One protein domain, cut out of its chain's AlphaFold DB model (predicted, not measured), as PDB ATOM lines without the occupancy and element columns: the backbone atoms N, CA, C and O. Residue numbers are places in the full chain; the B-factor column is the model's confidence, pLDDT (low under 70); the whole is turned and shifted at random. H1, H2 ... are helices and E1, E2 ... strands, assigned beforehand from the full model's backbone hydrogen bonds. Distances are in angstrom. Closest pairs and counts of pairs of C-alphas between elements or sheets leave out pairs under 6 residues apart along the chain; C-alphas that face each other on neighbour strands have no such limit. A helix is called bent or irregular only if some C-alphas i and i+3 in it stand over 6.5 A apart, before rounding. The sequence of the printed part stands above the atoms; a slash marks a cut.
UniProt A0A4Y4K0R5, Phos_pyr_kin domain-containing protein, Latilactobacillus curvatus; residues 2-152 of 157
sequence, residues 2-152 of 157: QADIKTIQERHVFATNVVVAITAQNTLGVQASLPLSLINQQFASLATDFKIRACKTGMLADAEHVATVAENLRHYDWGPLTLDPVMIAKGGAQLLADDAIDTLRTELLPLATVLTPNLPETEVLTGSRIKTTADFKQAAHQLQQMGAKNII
ATOM      1  N   GLN A   2     147.537 169.891 176.865       88.38
ATOM      2  CA  GLN A   2     147.811 171.189 177.515       88.38
ATOM      3  C   GLN A   2     147.469 171.197 179.010       88.38
ATOM      4  O   GLN A   2     148.227 171.739 179.807       88.38
ATOM      5  N   ALA A   3     146.347 170.582 179.397       90.00
ATOM      6  CA  ALA A   3     145.967 170.458 180.805       90.00
ATOM      7  C   ALA A   3     147.004 169.661 181.615       90.00
ATOM      8  O   ALA A   3     147.283 169.995 182.763       90.00
ATOM      9  N   ASP A   4     147.613 168.652 180.993       92.12
ATOM     10  CA  ASP A   4     148.593 167.774 181.631       92.12
ATOM     11  C   ASP A   4     149.894 168.522 181.893       92.12
ATOM     12  O   ASP A   4     150.373 168.554 183.020       92.12
ATOM     13  N   ILE A   5     150.412 169.195 180.863       93.50
ATOM     14  CA  ILE A   5     151.628 170.008 180.952       93.50
ATOM     15  C   ILE A   5     151.454 171.101 182.004       93.50
ATOM     16  O   ILE A   5     152.306 171.233 182.875       93.50
ATOM     17  N   LYS A   6     150.321 171.820 181.986       94.69
ATOM     18  CA  LYS A   6     150.012 172.827 183.009       94.69
ATOM     19  C   LYS A   6     150.010 172.214 184.405       94.69
ATOM     20  O   LYS A   6     150.682 172.722 185.286       94.69
ATOM     21  N   THR A   7     149.325 171.088 184.595       94.81
ATOM     22  CA  THR A   7     149.276 170.411 185.901       94.81
ATOM     23  C   THR A   7     150.670 170.011 186.389       94.81
ATOM     24  O   THR A   7     150.971 170.180 187.565       94.81
ATOM     25  N   ILE A   8     151.534 169.510 185.503       95.50
ATOM     26  CA  ILE A   8     152.914 169.131 185.837       95.50
ATOM     27  C   ILE A   8     153.745 170.375 186.204       95.50
ATOM     28  O   ILE A   8     154.463 170.364 187.206       95.50
ATOM     29  N   GLN A   9     153.594 171.469 185.454       95.00
ATOM     30  CA  GLN A   9     154.273 172.740 185.719       95.00
ATOM     31  C   GLN A   9     153.836 173.385 187.040       95.00
ATOM     32  O   GLN A   9     154.690 173.836 187.799       95.00
ATOM     33  N   GLU A  10     152.541 173.353 187.370       97.25
ATOM     34  CA  GLU A  10     152.002 173.814 188.664       97.25
ATOM     35  C   GLU A  10     152.531 172.990 189.852       97.25
ATOM     36  O   GLU A  10     152.443 173.401 191.007       97.25
ATOM     37  N   ARG A  11     153.109 171.811 189.589       96.88
ATOM     38  CA  ARG A  11     153.828 171.000 190.583       96.88
ATOM     39  C   ARG A  11     155.341 171.218 190.557       96.88
ATOM     40  O   ARG A  11     156.066 170.434 191.159       96.88
ATOM     41  N   HIS A  12     155.813 172.276 189.896       96.69
ATOM     42  CA  HIS A  12     157.226 172.629 189.744       96.69
ATOM     43  C   HIS A  12     158.069 171.529 189.081       96.69
ATOM     44  O   HIS A  12     159.250 171.359 189.386       96.69
ATOM     45  N   VAL A  13     157.464 170.772 188.163       96.75
ATOM     46  CA  VAL A  13     158.139 169.731 187.382       96.75
ATOM     47  C   VAL A  13     158.221 170.172 185.920       96.75
ATOM     48  O   VAL A  13     157.273 170.729 185.366       96.75
ATOM     49  N   PHE A  14     159.366 169.929 185.281       95.94
ATOM     50  CA  PHE A  14     159.522 170.137 183.843       95.94
ATOM     51  C   PHE A  14     158.747 169.069 183.064       95.94
ATOM     52  O   PHE A  14     158.829 167.883 183.383       95.94
ATOM     53  N   ALA A  15     158.018 169.486 182.030       96.00
ATOM     54  CA  ALA A  15     157.226 168.599 181.192       96.00
ATOM     55  C   ALA A  15     157.696 168.667 179.736       96.00
ATOM     56  O   ALA A  15     157.884 169.749 179.185       96.00
ATOM     57  N   THR A  16     157.790 167.501 179.107       95.81
ATOM     58  CA  THR A  16     157.894 167.328 177.655       95.81
ATOM     59  C   THR A  16     156.775 166.387 177.191       95.81
ATOM     60  O   THR A  16     156.018 165.877 178.023       95.81
ATOM     61  N   ASN A  17     156.603 166.185 175.887       95.75
ATOM     62  CA  ASN A  17     155.565 165.306 175.358       95.75
ATOM     63  C   ASN A  17     156.005 164.584 174.082       95.75
ATOM     64  O   ASN A  17     156.841 165.076 173.332       95.75
ATOM     65  N   VAL A  18     155.382 163.428 173.851       96.56
ATOM     66  CA  VAL A  18     155.298 162.793 172.537       96.56
ATOM     67  C   VAL A  18     153.887 163.023 172.030       96.56
ATOM     68  O   VAL A  18     152.905 162.665 172.689       96.56
ATOM     69  N   VAL A  19     153.777 163.634 170.861       95.31
ATOM     70  CA  VAL A  19     152.501 163.791 170.182       95.31
ATOM     71  C   VAL A  19     152.194 162.492 169.447       95.31
ATOM     72  O   VAL A  19     152.955 162.095 168.569       95.31
ATOM     73  N   VAL A  20     151.087 161.841 169.816       93.50
ATOM     74  CA  VAL A  20     150.645 160.568 169.217       93.50
ATOM     75  C   VAL A  20     149.557 160.798 168.173       93.50
ATOM     76  O   VAL A  20     149.656 160.308 167.060       93.50
ATOM     77  N   ALA A  21     148.535 161.583 168.514       86.38
ATOM     78  CA  ALA A  21     147.356 161.761 167.678       86.38
ATOM     79  C   ALA A  21     147.215 163.221 167.227       86.38
ATOM     80  O   ALA A  21     146.779 164.083 167.994       86.38
ATOM     81  N   ILE A  22     147.571 163.489 165.969       89.06
ATOM     82  CA  ILE A  22     147.209 164.711 165.243       89.06
ATOM     83  C   ILE A  22     146.632 164.298 163.898       89.06
ATOM     84  O   ILE A  22     147.198 163.460 163.200       89.06
ATOM     85  N   THR A  23     145.531 164.938 163.526       86.94
ATOM     86  CA  THR A  23     144.884 164.758 162.231       86.94
ATOM     87  C   THR A  23     144.758 166.098 161.524       86.94
ATOM     88  O   THR A  23     144.286 167.070 162.120       86.94
ATOM     89  N   ALA A  24     145.090 166.141 160.237       90.75
ATOM     90  CA  ALA A  24     144.519 167.138 159.346       90.75
ATOM     91  C   ALA A  24     143.068 166.718 159.099       90.75
ATOM     92  O   ALA A  24     142.826 165.721 158.422       90.75
ATOM     93  N   GLN A  25     142.121 167.414 159.727       87.81
ATOM     94  CA  GLN A  25     140.702 167.074 159.656       87.81
ATOM     95  C   GLN A  25     139.828 168.316 159.520       87.81
ATOM     96  O   GLN A  25     140.161 169.396 160.015       87.81
ATOM     97  N   ASN A  26     138.672 168.132 158.898       88.50
ATOM     98  CA  ASN A  26     137.574 169.090 158.872       88.50
ATOM     99  C   ASN A  26     136.233 168.332 158.898       88.50
ATOM    100  O   ASN A  26     136.192 167.127 159.139       88.50
ATOM    101  N   THR A  27     135.121 169.024 158.655       88.31
ATOM    102  CA  THR A  27     133.775 168.426 158.693       88.31
ATOM    103  C   THR A  27     133.523 167.352 157.629       88.31
ATOM    104  O   THR A  27     132.528 166.642 157.726       88.31
ATOM    105  N   LEU A  28     134.399 167.216 156.628       90.75
ATOM    106  CA  LEU A  28     134.330 166.194 155.577       90.75
ATOM    107  C   LEU A  28     135.165 164.946 155.903       90.75
ATOM    108  O   LEU A  28     135.165 163.998 155.124       90.75
ATOM    109  N   GLY A  29     135.879 164.943 157.032       82.06
ATOM    110  CA  GLY A  29     136.664 163.807 157.508       82.06
ATOM    111  C   GLY A  29     138.138 164.132 157.728       82.06
ATOM    112  O   GLY A  29     138.538 165.299 157.790       82.06
ATOM    113  N   VAL A  30     138.936 163.072 157.848       85.44
ATOM    114  CA  VAL A  30     140.388 163.113 158.068       85.44
ATOM    115  C   VAL A  30     141.113 163.003 156.725       85.44
ATOM    116  O   VAL A  30     140.846 162.092 155.947       85.44
ATOM    117  N   GLN A  31     142.031 163.929 156.448       91.06
ATOM    118  CA  GLN A  31     142.853 163.955 155.232       91.06
ATOM    119  C   GLN A  31     144.261 163.392 155.457       91.06
ATOM    120  O   GLN A  31     144.863 162.864 154.528       91.06
ATOM    121  N   ALA A  32     144.793 163.519 156.673       89.19
ATOM    122  CA  ALA A  32     146.082 162.952 157.055       89.19
ATOM    123  C   ALA A  32     146.149 162.750 158.571       89.19
ATOM    124  O   ALA A  32     145.532 163.506 159.326       89.19
ATOM    125  N   SER A  33     146.939 161.776 159.004       88.56
ATOM    126  CA  SER A  33     147.306 161.533 160.400       88.56
ATOM    127  C   SER A  33     148.820 161.645 160.582       88.56
ATOM    128  O   SER A  33     149.587 161.661 159.614       88.56
ATOM    129  N   LEU A  34     149.254 161.776 161.833       90.31
ATOM    130  CA  LEU A  34     150.668 161.791 162.181       90.31
ATOM    131  C   LEU A  34     151.324 160.448 161.797       90.31
ATOM    132  O   LEU A  34     150.839 159.404 162.224       90.31
ATOM    133  N   PRO A  35     152.430 160.434 161.032       93.94
ATOM    134  CA  PRO A  35     153.109 159.184 160.702       93.94
ATOM    135  C   PRO A  35     153.689 158.495 161.945       93.94
ATOM    136  O   PRO A  35     154.370 159.141 162.746       93.94
ATOM    137  N   LEU A  36     153.528 157.171 162.054       95.44
ATOM    138  CA  LEU A  36     154.085 156.371 163.160       95.44
ATOM    139  C   LEU A  36     155.609 156.529 163.298       95.44
ATOM    140  O   LEU A  36     156.150 156.567 164.402       95.44
ATOM    141  N   SER A  37     156.317 156.702 162.178       97.00
ATOM    142  CA  SER A  37     157.763 156.949 162.174       97.00
ATOM    143  C   SER A  37     158.152 158.215 162.943       97.00
ATOM    144  O   SER A  37     159.182 158.228 163.616       97.00
ATOM    145  N   LEU A  38     157.320 159.258 162.903       97.06
ATOM    146  CA  LEU A  38     157.559 160.493 163.641       97.06
ATOM    147  C   LEU A  38     157.298 160.314 165.145       97.06
ATOM    148  O   LEU A  38     157.951 160.960 165.960       97.06
ATOM    149  N   ILE A  39     156.397 159.412 165.538       97.19
ATOM    150  CA  ILE A  39     156.194 159.024 166.945       97.19
ATOM    151  C   ILE A  39     157.459 158.337 167.475       97.19
ATOM    152  O   ILE A  39     158.001 158.764 168.494       97.19
ATOM    153  N   ASN A  40     157.993 157.359 166.737       98.25
ATOM    154  CA  ASN A  40     159.247 156.676 167.086       98.25
ATOM    155  C   ASN A  40     160.421 157.657 167.216       98.25
ATOM    156  O   ASN A  40     161.188 157.598 168.176       98.25
ATOM    157  N   GLN A  41     160.545 158.600 166.279       98.44
ATOM    158  CA  GLN A  41     161.597 159.619 166.317       98.44
ATOM    159  C   GLN A  41     161.457 160.571 167.513       98.44
ATOM    160  O   GLN A  41     162.472 160.950 168.100       98.44
ATOM    161  N   GLN A  42     160.232 160.935 167.911       98.38
ATOM    162  CA  GLN A  42     159.996 161.729 169.122       98.38
ATOM    163  C   GLN A  42     160.441 160.969 170.379       98.38
ATOM    164  O   GLN A  42     161.178 161.531 171.188       98.38
ATOM    165  N   PHE A  43     160.061 159.693 170.524       98.44
ATOM    166  CA  PHE A  43     160.517 158.857 171.641       98.44
ATOM    167  C   PHE A  43     162.045 158.749 171.680       98.44
ATOM    168  O   PHE A  43     162.643 159.029 172.716       98.44
ATOM    169  N   ALA A  44     162.684 158.425 170.551       98.44
ATOM    170  CA  ALA A  44     164.140 158.333 170.465       98.44
ATOM    171  C   ALA A  44     164.825 159.652 170.864       98.44
ATOM    172  O   ALA A  44     165.738 159.645 171.684       98.44
ATOM    173  N   SER A  45     164.335 160.787 170.353       98.56
ATOM    174  CA  SER A  45     164.897 162.108 170.668       98.56
ATOM    175  C   SER A  45     164.834 162.406 172.167       98.56
ATOM    176  O   SER A  45     165.834 162.807 172.763       98.56
ATOM    177  N   LEU A  46     163.684 162.158 172.803       98.25
ATOM    178  CA  LEU A  46     163.526 162.389 174.239       98.25
ATOM    179  C   LEU A  46     164.372 161.431 175.081       98.25
ATOM    180  O   LEU A  46     164.943 161.867 176.076       98.25
ATOM    181  N   ALA A  47     164.478 160.161 174.684       97.69
ATOM    182  CA  ALA A  47     165.275 159.165 175.396       97.69
ATOM    183  C   ALA A  47     166.777 159.490 175.366       97.69
ATOM    184  O   ALA A  47     167.489 159.194 176.324       97.69
ATOM    185  N   THR A  48     167.262 160.116 174.287       97.50
ATOM    186  CA  THR A  48     168.669 160.531 174.177       97.50
ATOM    187  C   THR A  48     169.019 161.787 174.979       97.50
ATOM    188  O   THR A  48     170.189 161.979 175.298       97.50
ATOM    189  N   ASP A  49     168.033 162.626 175.311       97.81
ATOM    190  CA  ASP A  49     168.248 163.935 175.951       97.81
ATOM    191  C   ASP A  49     167.852 163.938 177.440       97.81
ATOM    192  O   ASP A  49     168.536 164.510 178.292       97.81
ATOM    193  N   PHE A  50     166.769 163.241 177.802       97.06
ATOM    194  CA  PHE A  50     166.180 163.311 179.138       97.06
ATOM    195  C   PHE A  50     166.200 161.978 179.882       97.06
ATOM    196  O   PHE A  50     165.806 160.935 179.370       97.06
ATOM    197  N   LYS A  51     166.492 162.049 181.185       96.69
ATOM    198  CA  LYS A  51     166.151 160.985 182.136       96.69
ATOM    199  C   LYS A  51     164.742 161.210 182.691       96.69
ATOM    200  O   LYS A  51     164.567 161.866 183.724       96.69
ATOM    201  N   ILE A  52     163.734 160.694 181.992       97.62
ATOM    202  CA  ILE A  52     162.328 160.823 182.392       97.62
ATOM    203  C   ILE A  52     162.067 160.030 183.679       97.62
ATOM    204  O   ILE A  52     162.484 158.886 183.820       97.62
ATOM    205  N   ARG A  53     161.398 160.660 184.657       97.19
ATOM    206  CA  ARG A  53     161.138 160.055 185.980       97.19
ATOM    207  C   ARG A  53     159.729 159.509 186.165       97.19
ATOM    208  O   ARG A  53     159.489 158.828 187.156       97.19
ATOM    209  N   ALA A  54     158.808 159.872 185.284       97.31
ATOM    210  CA  ALA A  54     157.447 159.365 185.219       97.31
ATOM    211  C   ALA A  54     156.855 159.768 183.871       97.31
ATOM    212  O   ALA A  54     157.167 160.843 183.348       97.31
ATOM    213  N   CYS A  55     155.952 158.950 183.351       97.25
ATOM    214  CA  CYS A  55     155.230 159.244 182.128       97.25
ATOM    215  C   CYS A  55     153.740 158.979 182.313       97.25
ATOM    216  O   CYS A  55     153.294 158.298 183.242       97.25
ATOM    217  N   LYS A  56     152.942 159.566 181.426       96.19
ATOM    218  CA  LYS A  56     151.513 159.306 181.395       96.19
ATOM    219  C   LYS A  56     151.003 159.323 179.970       96.19
ATOM    220  O   LYS A  56     151.464 160.131 179.165       96.19
ATOM    221  N   THR A  57     150.054 158.453 179.668       95.38
ATOM    222  CA  THR A  57     149.407 158.422 178.354       95.38
ATOM    223  C   THR A  57     148.144 159.278 178.354       95.38
ATOM    224  O   THR A  57     147.619 159.681 179.394       95.38
ATOM    225  N   GLY A  58     147.695 159.628 177.154       89.50
ATOM    226  CA  GLY A  58     146.401 160.250 176.911       89.50
ATOM    227  C   GLY A  58     145.728 159.551 175.736       89.50
ATOM    228  O   GLY A  58     145.805 158.337 175.618       89.50
ATOM    229  N   MET A  59     145.108 160.320 174.843       89.31
ATOM    230  CA  MET A  59     144.510 159.793 173.613       89.31
ATOM    231  C   MET A  59     145.567 159.166 172.686       89.31
ATOM    232  O   MET A  59     146.597 159.795 172.432       89.31
ATOM    233  N   LEU A  60     145.285 157.963 172.169       89.69
ATOM    234  CA  LEU A  60     146.206 157.161 171.346       89.69
ATOM    235  C   LEU A  60     145.721 156.892 169.908       89.69
ATOM    236  O   LEU A  60     146.417 156.204 169.191       89.69
ATOM    237  N   ALA A  61     144.595 157.460 169.468       87.81
ATOM    238  CA  ALA A  61     144.013 157.314 168.119       87.81
ATOM    239  C   ALA A  61     143.503 155.911 167.725       87.81
ATOM    240  O   ALA A  61     142.290 155.738 167.644       87.81
ATOM    241  N   ASP A  62     144.376 154.939 167.460       90.88
ATOM    242  CA  ASP A  62     144.011 153.620 166.912       90.88
ATOM    243  C   ASP A  62     144.975 152.500 167.360       90.88
ATOM    244  O   ASP A  62     145.907 152.735 168.132       90.88
ATOM    245  N   ALA A  63     144.733 151.266 166.905       94.06
ATOM    246  CA  ALA A  63     145.496 150.086 167.305       94.06
ATOM    247  C   ALA A  63     146.990 150.186 166.953       94.06
ATOM    248  O   ALA A  63     147.838 149.850 167.782       94.06
ATOM    249  N   GLU A  64     147.335 150.700 165.769       95.12
ATOM    250  CA  GLU A  64     148.730 150.819 165.330       95.12
ATOM    251  C   GLU A  64     149.495 151.835 166.184       95.12
ATOM    252  O   GLU A  64     150.639 151.600 166.589       95.12
ATOM    253  N   HIS A  65     148.848 152.950 166.525       95.00
ATOM    254  CA  HIS A  65     149.416 153.956 167.417       95.00
ATOM    255  C   HIS A  65     149.576 153.425 168.848       95.00
ATOM    256  O   HIS A  65     150.605 153.675 169.480       95.00
ATOM    257  N   VAL A  66     148.599 152.667 169.362       96.19
ATOM    258  CA  VAL A  66     148.698 152.018 170.679       96.19
ATOM    259  C   VAL A  66     149.877 151.045 170.712       96.19
ATOM    260  O   VAL A  66     150.684 151.116 171.641       96.19
ATOM    261  N   ALA A  67     150.016 150.188 169.698       97.19
ATOM    262  CA  ALA A  67     151.121 149.239 169.587       97.19
ATOM    263  C   ALA A  67     152.479 149.956 169.513       97.19
ATOM    264  O   ALA A  67     153.391 149.634 170.272       97.19
ATOM    265  N   THR A  68     152.579 151.001 168.683       97.69
ATOM    266  CA  THR A  68     153.791 151.827 168.545       97.69
ATOM    267  C   THR A  68     154.196 152.460 169.879       97.69
ATOM    268  O   THR A  68     155.368 152.458 170.262       97.69
ATOM    269  N   VAL A  69     153.230 152.992 170.634       97.75
ATOM    270  CA  VAL A  69     153.487 153.576 171.958       97.75
ATOM    271  C   VAL A  69     153.910 152.506 172.965       97.75
ATOM    272  O   VAL A  69     154.857 152.730 173.717       97.75
ATOM    273  N   ALA A  70     153.258 151.343 172.973       98.06
ATOM    274  CA  ALA A  70     153.614 150.241 173.862       98.06
ATOM    275  C   ALA A  70     155.034 149.712 173.590       98.06
ATOM    276  O   ALA A  70     155.785 149.472 174.537       98.06
ATOM    277  N   GLU A  71     155.434 149.597 172.320       98.38
ATOM    278  CA  GLU A  71     156.787 149.197 171.926       98.38
ATOM    279  C   GLU A  71     157.843 150.178 172.457       98.38
ATOM    280  O   GLU A  71     158.790 149.767 173.129       98.38
ATOM    281  N   ASN A  72     157.647 151.487 172.265       98.50
ATOM    282  CA  ASN A  72     158.585 152.498 172.767       98.50
ATOM    283  C   ASN A  72     158.631 152.570 174.302       98.50
ATOM    284  O   ASN A  72     159.689 152.836 174.879       98.50
ATOM    285  N   LEU A  73     157.502 152.325 174.974       98.12
ATOM    286  CA  LEU A  73     157.441 152.241 176.435       98.12
ATOM    287  C   LEU A  73     158.163 151.004 176.986       98.12
ATOM    288  O   LEU A  73     158.633 151.049 178.119       98.12
ATOM    289  N   ARG A  74     158.265 149.918 176.206       98.00
ATOM    290  CA  ARG A  74     159.103 148.752 176.537       98.00
ATOM    291  C   ARG A  74     160.578 148.982 176.217       98.00
ATOM    292  O   ARG A  74     161.434 148.446 176.915       98.00
ATOM    293  N   HIS A  75     160.869 149.722 175.150       98.19
ATOM    294  CA  HIS A  75     162.225 149.865 174.626       98.19
ATOM    295  C   HIS A  75     163.117 150.791 175.469       98.19
ATOM    296  O   HIS A  75     164.305 150.510 175.624       98.19
ATOM    297  N   TYR A  76     162.559 151.861 176.041       97.88
ATOM    298  CA  TYR A  76     163.298 152.815 176.877       97.88
ATOM    299  C   TYR A  76     162.735 152.887 178.306       97.88
ATOM    300  O   TYR A  76     161.588 152.519 178.554       97.88
ATOM    301  N   ASP A  77     163.528 153.405 179.250       96.69
ATOM    302  CA  ASP A  77     163.076 153.661 180.623       96.69
ATOM    303  C   ASP A  77     162.428 155.047 180.745       96.69
ATOM    304  O   ASP A  77     163.089 156.082 180.628       96.69
ATOM    305  N   TRP A  78     161.124 155.053 181.017       97.31
ATOM    306  CA  TRP A  78     160.312 156.259 181.199       97.31
ATOM    307  C   TRP A  78     159.863 156.467 182.655       97.31
ATOM    308  O   TRP A  78     159.055 157.359 182.941       97.31
ATOM    309  N   GLY A  79     160.357 155.646 183.586       97.38
ATOM    310  CA  GLY A  79     159.861 155.586 184.954       97.38
ATOM    311  C   GLY A  79     158.428 155.035 185.055       97.38
ATOM    312  O   GLY A  79     157.947 154.336 184.161       97.38
ATOM    313  N   PRO A  80     157.716 155.306 186.163       98.06
ATOM    314  CA  PRO A  80     156.353 154.832 186.359       98.06
ATOM    315  C   PRO A  80     155.378 155.394 185.320       98.06
ATOM    316  O   PRO A  80     155.314 156.608 185.118       98.06
ATOM    317  N   LEU A  81     154.572 154.503 184.737       98.31
ATOM    318  CA  LEU A  81     153.526 154.848 183.779       98.31
ATOM    319  C   LEU A  81     152.166 155.015 184.466       98.31
ATOM    320  O   LEU A  81     151.641 154.068 185.061       98.31
ATOM    321  N   THR A  82     151.567 156.192 184.303       97.88
ATOM    322  CA  THR A  82     150.133 156.413 184.532       97.88
ATOM    323  C   THR A  82     149.380 156.252 183.210       97.88
ATOM    324  O   THR A  82     149.471 157.103 182.325       97.88
ATOM    325  N   LEU A  83     148.630 155.164 183.074       97.44
ATOM    326  CA  LEU A  83     147.784 154.895 181.919       97.44
ATOM    327  C   LEU A  83     146.400 155.520 182.130       97.44
ATOM    328  O   LEU A  83     145.624 155.053 182.964       97.44
ATOM    329  N   ASP A  84     146.092 156.563 181.358       94.44
ATOM    330  CA  ASP A  84     144.749 157.149 181.269       94.44
ATOM    331  C   ASP A  84     144.092 156.642 179.975       94.44
ATOM    332  O   ASP A  84     144.445 157.120 178.892       94.44
ATOM    333  N   PRO A  85     143.210 155.624 180.038       91.94
ATOM    334  CA  PRO A  85     142.668 154.967 178.855       91.94
ATOM    335  C   PRO A  85     141.550 155.824 178.254       91.94
ATOM    336  O   PRO A  85     140.372 155.515 178.402       91.94
ATOM    337  N   VAL A  86     141.923 156.920 177.586       89.00
ATOM    338  CA  VAL A  86     140.991 157.847 176.925       89.00
ATOM    339  C   VAL A  86     140.344 157.151 175.722       89.00
ATOM    340  O   VAL A  86     140.790 157.298 174.586       89.00
ATOM    341  N   MET A  87     139.300 156.366 175.992       85.31
ATOM    342  CA  MET A  87     138.568 155.564 175.001       85.31
ATOM    343  C   MET A  87     137.178 156.126 174.708       85.31
ATOM    344  O   MET A  87     136.581 155.785 173.692       85.31
ATOM    345  N   ILE A  88     136.642 156.965 175.600       79.94
ATOM    346  CA  ILE A  88     135.287 157.510 175.508       79.94
ATOM    347  C   ILE A  88     135.355 159.021 175.731       79.94
ATOM    348  O   ILE A  88     135.929 159.512 176.704       79.94
ATOM    349  N   ALA A  89     134.761 159.784 174.818       73.94
ATOM    350  CA  ALA A  89     134.666 161.229 174.932       73.94
ATOM    351  C   ALA A  89     133.748 161.623 176.096       73.94
ATOM    352  O   ALA A  89     132.831 160.895 176.466       73.94
ATOM    353  N   LYS A  90     133.890 162.853 176.606       65.88
ATOM    354  CA  LYS A  90     132.987 163.386 177.647       65.88
ATOM    355  C   LYS A  90     131.498 163.357 177.253       65.88
ATOM    356  O   LYS A  90     130.651 163.361 178.136       65.88
ATOM    357  N   GLY A  91     131.187 163.327 175.953       62.56
ATOM    358  CA  GLY A  91     129.827 163.185 175.418       62.56
ATOM    359  C   GLY A  91     129.367 161.740 175.176       62.56
ATOM    360  O   GLY A  91     128.315 161.548 174.581       62.56
ATOM    361  N   GLY A  92     130.149 160.733 175.579       66.69
ATOM    362  CA  GLY A  92     129.823 159.311 175.418       66.69
ATOM    363  C   GLY A  92     130.213 158.696 174.071       66.69
ATOM    364  O   GLY A  92     130.070 157.490 173.903       66.69
ATOM    365  N   ALA A  93     130.725 159.487 173.123       73.38
ATOM    366  CA  ALA A  93     131.205 158.967 171.843       73.38
ATOM    367  C   ALA A  93     132.463 158.108 172.035       73.38
ATOM    368  O   ALA A  93     133.409 158.533 172.702       73.38
ATOM    369  N   GLN A  94     132.478 156.921 171.434       75.62
ATOM    370  CA  GLN A  94     133.642 156.042 171.408       75.62
ATOM    371  C   GLN A  94     134.766 156.699 170.588       75.62
ATOM    372  O   GLN A  94     134.542 157.152 169.468       75.62
ATOM    373  N   LEU A  95     135.954 156.812 171.188       77.38
ATOM    374  CA  LEU A  95     137.146 157.436 170.600       77.38
ATOM    375  C   LEU A  95     138.122 156.413 170.019       77.38
ATOM    376  O   LEU A  95     138.863 156.755 169.107       77.38
ATOM    377  N   LEU A  96     138.137 155.193 170.562       82.56
ATOM    378  CA  LEU A  96     138.946 154.082 170.067       82.56
ATOM    379  C   LEU A  96     138.035 153.002 169.496       82.56
ATOM    380  O   LEU A  96     137.070 152.613 170.151       82.56
ATOM    381  N   ALA A  97     138.362 152.500 168.308       86.31
ATOM    382  CA  ALA A  97     137.733 151.300 167.768       86.31
ATOM    383  C   ALA A  97     138.047 150.068 168.642       86.31
ATOM    384  O   ALA A  97     138.973 150.084 169.458       86.31
ATOM    385  N   ASP A  98     137.241 149.015 168.517       89.25
ATOM    386  CA  ASP A  98     137.319 147.841 169.399       89.25
ATOM    387  C   ASP A  98     138.683 147.131 169.321       89.25
ATOM    388  O   ASP A  98     139.226 146.705 170.339       89.25
ATOM    389  N   ASP A  99     139.297 147.101 168.137       92.44
ATOM    390  CA  ASP A  99     140.650 146.584 167.910       92.44
ATOM    391  C   ASP A  99     141.729 147.385 168.665       92.44
ATOM    392  O   ASP A  99     142.667 146.818 169.234       92.44
ATOM    393  N   ALA A 100     141.579 148.707 168.741       92.62
ATOM    394  CA  ALA A 100     142.457 149.579 169.509       92.62
ATOM    395  C   ALA A 100     142.284 149.375 171.022       92.62
ATOM    396  O   ALA A 100     143.262 149.441 171.770       92.62
ATOM    397  N   ILE A 101     141.063 149.079 171.481       94.00
ATOM    398  CA  ILE A 101     140.789 148.725 172.883       94.00
ATOM    399  C   ILE A 101     141.456 147.391 173.231       94.00
ATOM    400  O   ILE A 101     142.112 147.288 174.271       94.00
ATOM    401  N   ASP A 102     141.348 146.385 172.365       95.19
ATOM    402  CA  ASP A 102     141.992 145.086 172.577       95.19
ATOM    403  C   ASP A 102     143.519 145.190 172.562       95.19
ATOM    404  O   ASP A 102     144.193 144.612 173.422       95.19
ATOM    405  N   THR A 103     144.071 146.015 171.671       96.50
ATOM    406  CA  THR A 103     145.506 146.327 171.659       96.50
ATOM    407  C   THR A 103     145.921 147.040 172.948       96.50
ATOM    408  O   THR A 103     146.933 146.699 173.553       96.50
ATOM    409  N   LEU A 104     145.119 147.983 173.455       96.12
ATOM    410  CA  LEU A 104     145.397 148.658 174.728       96.12
ATOM    411  C   LEU A 104     145.412 147.667 175.896       96.12
ATOM    412  O   LEU A 104     146.308 147.743 176.740       96.12
ATOM    413  N   ARG A 105     144.453 146.735 175.945       95.56
ATOM    414  CA  ARG A 105     144.370 145.706 176.994       95.56
ATOM    415  C   ARG A 105     145.571 144.765 176.985       95.56
ATOM    416  O   ARG A 105     146.057 144.412 178.051       95.56
ATOM    417  N   THR A 106     146.013 144.344 175.806       96.31
ATOM    418  CA  THR A 106     147.056 143.319 175.652       96.31
ATOM    419  C   THR A 106     148.463 143.905 175.696       96.31
ATOM    420  O   THR A 106     149.342 143.343 176.346       96.31
ATOM    421  N   GLU A 107     148.674 145.068 175.084       97.25
ATOM    422  CA  GLU A 107     150.011 145.629 174.909       97.25
ATOM    423  C   GLU A 107     150.363 146.678 175.970       97.25
ATOM    424  O   GLU A 107     151.494 146.685 176.465       97.25
ATOM    425  N   LEU A 108     149.421 147.557 176.329       96.12
ATOM    426  CA  LEU A 108     149.713 148.771 177.101       96.12
ATOM    427  C   LEU A 108     149.324 148.665 178.579       96.12
ATOM    428  O   LEU A 108     150.071 149.113 179.451       96.12
ATOM    429  N   LEU A 109     148.175 148.057 178.880       97.00
ATOM    430  CA  LEU A 109     147.684 147.868 180.244       97.00
ATOM    431  C   LEU A 109     148.687 147.117 181.142       97.00
ATOM    432  O   LEU A 109     148.915 147.593 182.257       97.00
ATOM    433  N   PRO A 110     149.384 146.055 180.681       97.62
ATOM    434  CA  PRO A 110     150.392 145.368 181.492       97.62
ATOM    435  C   PRO A 110     151.608 146.227 181.871       97.62
ATOM    436  O   PRO A 110     152.349 145.884 182.790       97.62
ATOM    437  N   LEU A 111     151.835 147.347 181.174       97.94
ATOM    438  CA  LEU A 111     152.925 148.280 181.473       97.94
ATOM    439  C   LEU A 111     152.543 149.305 182.551       97.94
ATOM    440  O   LEU A 111     153.411 150.007 183.075       97.94
ATOM    441  N   ALA A 112     151.255 149.429 182.884       98.19
ATOM    442  CA  ALA A 112     150.759 150.490 183.745       98.19
ATOM    443  C   ALA A 112     151.164 150.285 185.214       98.19
ATOM    444  O   ALA A 112     150.782 149.313 185.875       98.19
ATOM    445  N   THR A 113     151.861 151.274 185.779       98.56
ATOM    446  CA  THR A 113     152.030 151.370 187.234       98.56
ATOM    447  C   THR A 113     150.729 151.816 187.894       98.56
ATOM    448  O   THR A 113     150.375 151.307 188.959       98.56
ATOM    449  N   VAL A 114     150.005 152.744 187.264       98.31
ATOM    450  CA  VAL A 114     148.671 153.181 187.692       98.31
ATOM    451  C   VAL A 114     147.758 153.245 186.473       98.31
ATOM    452  O   VAL A 114     148.098 153.900 185.494       98.31
ATOM    453  N   LEU A 115     146.597 152.599 186.534       98.25
ATOM    454  CA  LEU A 115     145.514 152.735 185.561       98.25
ATOM    455  C   LEU A 115     144.438 153.658 186.143       98.25
ATOM    456  O   LEU A 115     144.009 153.459 187.282       98.25
ATOM    457  N   THR A 116     143.977 154.643 185.369       96.50
ATOM    458  CA  THR A 116     143.003 155.647 185.835       96.50
ATOM    459  C   THR A 116     141.730 155.705 184.979       96.50
ATOM    460  O   THR A 116     141.438 156.768 184.424       96.50
ATOM    461  N   PRO A 117     140.958 154.611 184.823       95.25
ATOM    462  CA  PRO A 117     139.772 154.624 183.977       95.25
ATOM    463  C   PRO A 117     138.619 155.362 184.674       95.25
ATOM    464  O   PRO A 117     138.510 155.365 185.901       95.25
ATOM    465  N   ASN A 118     137.741 156.011 183.918       93.44
ATOM    466  CA  ASN A 118     136.420 156.419 184.409       93.44
ATOM    467  C   ASN A 118     135.432 155.237 184.385       93.44
ATOM    468  O   ASN A 118     135.767 154.155 183.907       93.44
ATOM    469  N   LEU A 119     134.222 155.422 184.917       92.38
ATOM    470  CA  LEU A 119     133.204 154.366 184.951       92.38
ATOM    471  C   LEU A 119     132.922 153.755 183.556       92.38
ATOM    472  O   LEU A 119     133.121 152.548 183.425       92.38
ATOM    473  N   PRO A 120     132.554 154.523 182.508       92.12
ATOM    474  CA  PRO A 120     132.376 153.966 181.162       92.12
ATOM    475  C   PRO A 120     133.591 153.190 180.631       92.12
ATOM    476  O   PRO A 120     133.444 152.091 180.105       92.12
ATOM    477  N   GLU A 121     134.802 153.724 180.805       94.00
ATOM    478  CA  GLU A 121     136.049 153.060 180.404       94.00
ATOM    479  C   GLU A 121     136.261 151.757 181.183       94.00
ATOM    480  O   GLU A 121     136.700 150.763 180.617       94.00
ATOM    481  N   THR A 122     135.913 151.737 182.470       94.75
ATOM    482  CA  THR A 122     136.016 150.548 183.326       94.75
ATOM    483  C   THR A 122     135.050 149.465 182.862       94.75
ATOM    484  O   THR A 122     135.454 148.309 182.738       94.75
ATOM    485  N   GLU A 123     133.796 149.820 182.567       94.12
ATOM    486  CA  GLU A 123     132.803 148.869 182.054       94.12
ATOM    487  C   GLU A 123     133.239 148.287 180.706       94.12
ATOM    488  O   GLU A 123     133.152 147.078 180.501       94.12
ATOM    489  N   VAL A 124     133.788 149.125 179.818       93.81
ATOM    490  CA  VAL A 124     134.353 148.675 178.542       93.81
ATOM    491  C   VAL A 124     135.534 147.743 178.774       93.81
ATOM    492  O   VAL A 124     135.525 146.639 178.246       93.81
ATOM    493  N   LEU A 125     136.531 148.114 179.580       94.69
ATOM    494  CA  LEU A 125     137.721 147.281 179.797       94.69
ATOM    495  C   LEU A 125     137.389 145.929 180.434       94.69
ATOM    496  O   LEU A 125     137.976 144.924 180.044       94.69
ATOM    497  N   THR A 126     136.452 145.903 181.383       95.12
ATOM    498  CA  THR A 126     136.082 144.694 182.140       95.12
ATOM    499  C   THR A 126     134.972 143.869 181.490       95.12
ATOM    500  O   THR A 126     134.768 142.717 181.877       95.12
ATOM    501  N   GLY A 127     134.229 144.441 180.537       94.06
ATOM    502  CA  GLY A 127     133.028 143.832 179.964       94.06
ATOM    503  C   GLY A 127     131.867 143.698 180.959       94.06
ATOM    504  O   GLY A 127     130.941 142.928 180.712       94.06
ATOM    505  N   SER A 128     131.916 144.405 182.093       92.38
ATOM    506  CA  SER A 128     130.969 144.264 183.204       92.38
ATOM    507  C   SER A 128     130.263 145.583 183.507       92.38
ATOM    508  O   SER A 128     130.871 146.646 183.455       92.38
ATOM    509  N   ARG A 129     128.975 145.521 183.865       93.38
ATOM    510  CA  ARG A 129     128.243 146.688 184.382       93.38
ATOM    511  C   ARG A 129     128.572 146.912 185.853       93.38
ATOM    512  O   ARG A 129     128.578 145.955 186.621       93.38
ATOM    513  N   ILE A 130     128.771 148.166 186.247       93.44
ATOM    514  CA  ILE A 130     129.191 148.535 187.604       93.44
ATOM    515  C   ILE A 130     128.125 149.439 188.222       93.44
ATOM    516  O   ILE A 130     127.864 150.539 187.738       93.44
ATOM    517  N   LYS A 131     127.485 148.969 189.296       92.88
ATOM    518  CA  LYS A 131     126.389 149.684 189.978       92.88
ATOM    519  C   LYS A 131     126.605 149.833 191.477       92.88
ATOM    520  O   LYS A 131     125.997 150.704 192.092       92.88
ATOM    521  N   THR A 132     127.428 148.979 192.071       93.19
ATOM    522  CA  THR A 132     127.652 148.926 193.514       93.19
ATOM    523  C   THR A 132     129.128 149.079 193.852       93.19
ATOM    524  O   THR A 132     130.010 148.800 193.040       93.19
ATOM    525  N   THR A 133     129.427 149.458 195.094       91.38
ATOM    526  CA  THR A 133     130.805 149.503 195.605       91.38
ATOM    527  C   THR A 133     131.505 148.136 195.528       91.38
ATOM    528  O   THR A 133     132.727 148.080 195.390       91.38
ATOM    529  N   ALA A 134     130.759 147.026 195.603       94.44
ATOM    530  CA  ALA A 134     131.314 145.686 195.417       94.44
ATOM    531  C   ALA A 134     131.773 145.463 193.966       94.44
ATOM    532  O   ALA A 134     132.884 144.975 193.754       94.44
ATOM    533  N   ASP A 135     130.984 145.919 192.990       95.25
ATOM    534  CA  ASP A 135     131.329 145.841 191.565       95.25
ATOM    535  C   ASP A 135     132.607 146.638 191.263       95.25
ATOM    536  O   ASP A 135     133.475 146.154 190.543       95.25
ATOM    537  N   PHE A 136     132.781 147.825 191.864       94.69
ATOM    538  CA  PHE A 136     134.014 148.615 191.715       94.69
ATOM    539  C   PHE A 136     135.253 147.855 192.199       94.69
ATOM    540  O   PHE A 136     136.292 147.879 191.537       94.69
ATOM    541  N   LYS A 137     135.154 147.159 193.339       94.94
ATOM    542  CA  LYS A 137     136.260 146.340 193.859       94.94
ATOM    543  C   LYS A 137     136.564 145.166 192.934       94.94
ATOM    544  O   LYS A 137     137.729 144.912 192.640       94.94
ATOM    545  N   GLN A 138     135.532 144.477 192.448       96.81
ATOM    546  CA  GLN A 138     135.696 143.368 191.511       96.81
ATOM    547  C   GLN A 138     136.327 143.833 190.192       96.81
ATOM    548  O   GLN A 138     137.289 143.220 189.731       96.81
ATOM    549  N   ALA A 139     135.846 144.942 189.630       96.69
ATOM    550  CA  ALA A 139     136.390 145.540 188.418       96.69
ATOM    551  C   ALA A 139     137.865 145.927 188.590       96.69
ATOM    552  O   ALA A 139     138.689 145.619 187.733       96.69
ATOM    553  N   ALA A 140     138.229 146.538 189.724       96.69
ATOM    554  CA  ALA A 140     139.621 146.852 190.027       96.69
ATOM    555  C   ALA A 140     140.495 145.588 190.089       96.69
ATOM    556  O   ALA A 140     141.570 145.562 189.496       96.69
ATOM    557  N   HIS A 141     140.031 144.516 190.738       97.50
ATOM    558  CA  HIS A 141     140.770 143.252 190.770       97.50
ATOM    559  C   HIS A 141     140.921 142.615 189.385       97.50
ATOM    560  O   HIS A 141     142.003 142.134 189.058       97.50
ATOM    561  N   GLN A 142     139.881 142.654 188.551       97.56
ATOM    562  CA  GLN A 142     139.959 142.169 187.174       97.56
ATOM    563  C   GLN A 142     140.991 142.965 186.359       97.56
ATOM    564  O   GLN A 142     141.817 142.376 185.668       97.56
ATOM    565  N   LEU A 143     141.012 144.294 186.491       97.50
ATOM    566  CA  LEU A 143     142.006 145.146 185.828       97.50
ATOM    567  C   LEU A 143     143.433 144.891 186.338       97.50
ATOM    568  O   LEU A 143     144.379 144.949 185.555       97.50
ATOM    569  N   GLN A 144     143.601 144.559 187.622       97.88
ATOM    570  CA  GLN A 144     144.901 144.125 188.144       97.88
ATOM    571  C   GLN A 144     145.349 142.791 187.550       97.88
ATOM    572  O   GLN A 144     146.515 142.638 187.199       97.88
ATOM    573  N   GLN A 145     144.428 141.836 187.393       97.38
ATOM    574  CA  GLN A 145     144.715 140.551 186.747       97.38
ATOM    575  C   GLN A 145     145.106 140.713 185.273       97.38
ATOM    576  O   GLN A 145     145.875 139.906 184.760       97.38
ATOM    577  N   MET A 146     144.634 141.773 184.611       96.44
ATOM    578  CA  MET A 146     145.056 142.145 183.254       96.44
ATOM    579  C   MET A 146     146.461 142.782 183.203       96.44
ATOM    580  O   MET A 146     146.998 142.971 182.117       96.44
ATOM    581  N   GLY A 147     147.077 143.095 184.350       96.56
ATOM    582  CA  GLY A 147     148.493 143.471 184.462       96.56
ATOM    583  C   GLY A 147     148.771 144.861 185.043       96.56
ATOM    584  O   GLY A 147     149.909 145.140 185.419       96.56
ATOM    585  N   ALA A 148     147.763 145.729 185.182       97.56
ATOM    586  CA  ALA A 148     147.957 147.051 185.777       97.56
ATOM    587  C   ALA A 148     148.195 146.937 187.292       97.56
ATOM    588  O   ALA A 148     147.426 146.301 188.008       97.56
ATOM    589  N   LYS A 149     149.240 147.581 187.821       97.44
ATOM    590  CA  LYS A 149     149.631 147.377 189.233       97.44
ATOM    591  C   LYS A 149     148.640 147.996 190.220       97.44
ATOM    592  O   LYS A 149     148.235 147.360 191.191       97.44
ATOM    593  N   ASN A 150     148.244 149.243 189.973       98.19
ATOM    594  CA  ASN A 150     147.336 150.003 190.832       98.19
ATOM    595  C   ASN A 150     146.186 150.567 190.003       98.19
ATOM    596  O   ASN A 150     146.417 151.055 188.899       98.19
ATOM    597  N   ILE A 151     144.968 150.547 190.544       97.94
ATOM    598  CA  ILE A 151     143.766 150.991 189.828       97.94
ATOM    599  C   ILE A 151     143.106 152.142 190.584       97.94
ATOM    600  O   ILE A 151     142.831 152.028 191.778       97.94
ATOM    601  N   ILE A 152     142.817 153.233 189.877       96.69
ATOM    602  CA  ILE A 152     142.060 154.379 190.390       96.69
ATOM    603  C   ILE A 152     140.853 154.601 189.479       96.69
ATOM    604  O   ILE A 152     140.946 155.290 188.464       96.69
TER     605      ILE A 152
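AT A GLANCE: This is residues 2 to 152 of the 157 residues of the protein "Phos_pyr_kin domain-containing protein" of Latilactobacillus curvatus (UniProt A0A4Y4K0R5). What does this domain look like? Three helices, H2, H3 and H4, stand side by side in a row, and along one side of that row runs a strip of very short parallel pairings through E3, near the middle of the domain. H5 and H6 form a second group beyond H4, while the hairpin of E1 and E2 lies far out and H1 lies apart from the other helices. What is it made of? The printed part has 151 residues with six named helices and three named strands, in the order H1, E1, E2, H2, H3, E3, H4, H5, H6, and its class is mostly helix; E1 and E2 make an antiparallel sheet of two strands. It is compact, with a radius of gyration of the C-alphas of 16.0 A, and rounded, with spans of 45 by 41 by 29 A.

IN THESE COORDINATES: Where do the first elements lie? H1 is residues 2 to 9, with C-alpha 2 at (147.811, 171.189, 177.515). E1 is residues 23 to 26, E2 residues 29 to 33, and H2 residues 36 to 49, 20.5 A long. What follows? H3 is residues 63 to 75, 18.3 A long, E3 residues 81 to 83, and H4 residues 98 to 111, 19.7 A long; H4 is irregular, but only just, with C-alphas 107 and 110 6.6 A apart. H5 is residues 119 to 126, and H6 residues 133 to 145, 18.8 A long, ending with C-alpha 145 at (144.715, 140.551, 186.747).

HOW THE PARTS SIT: How do the strands pair? E1 and E2 are a hairpin, with N 24 and O 32 2.8 A apart, within hydrogen-bond range. E3 pairs with no named strand, but its residues 81 to 82 pair in parallel with 55 to 56, and 82 to 83 with 114 to 115, which pair in parallel with 150 to 151. How do the helices meet? H2 and H3 touch at a shallow tilt of 22 degrees, closest at the C-alphas of Phe 43 and Asn 72, 6.7 A; H3 and H4 touch at a shallow tilt of 11 degrees, closest at those of Ala 63 and Ala 100, 3.8 A; both pairs run the same way. H5 touches residues 139 to 143 of H6 alone, at a steep tilt of 47 degrees, with the C-alphas of Thr 126 and Ala 139 closest at 6.3 A. Are the helix backbones complete? Every O i to N i+4 pair is within hydrogen-bond range in H1, H2, H3, H5 and H6, and 7 of 10 are in H4.

THE WHOLE: How large is it? The two C-alphas farthest apart, those of Thr 48 and Thr 132, are 46.8 A apart. Which links are long, and is there a cut? The links H1 to E1, H2 to H3 and E3 to H4 are long, and the printed part has no cut. Where is confidence low? The mean pLDDT of the printed part is 93.5, and residues 90 to 92 are under 70.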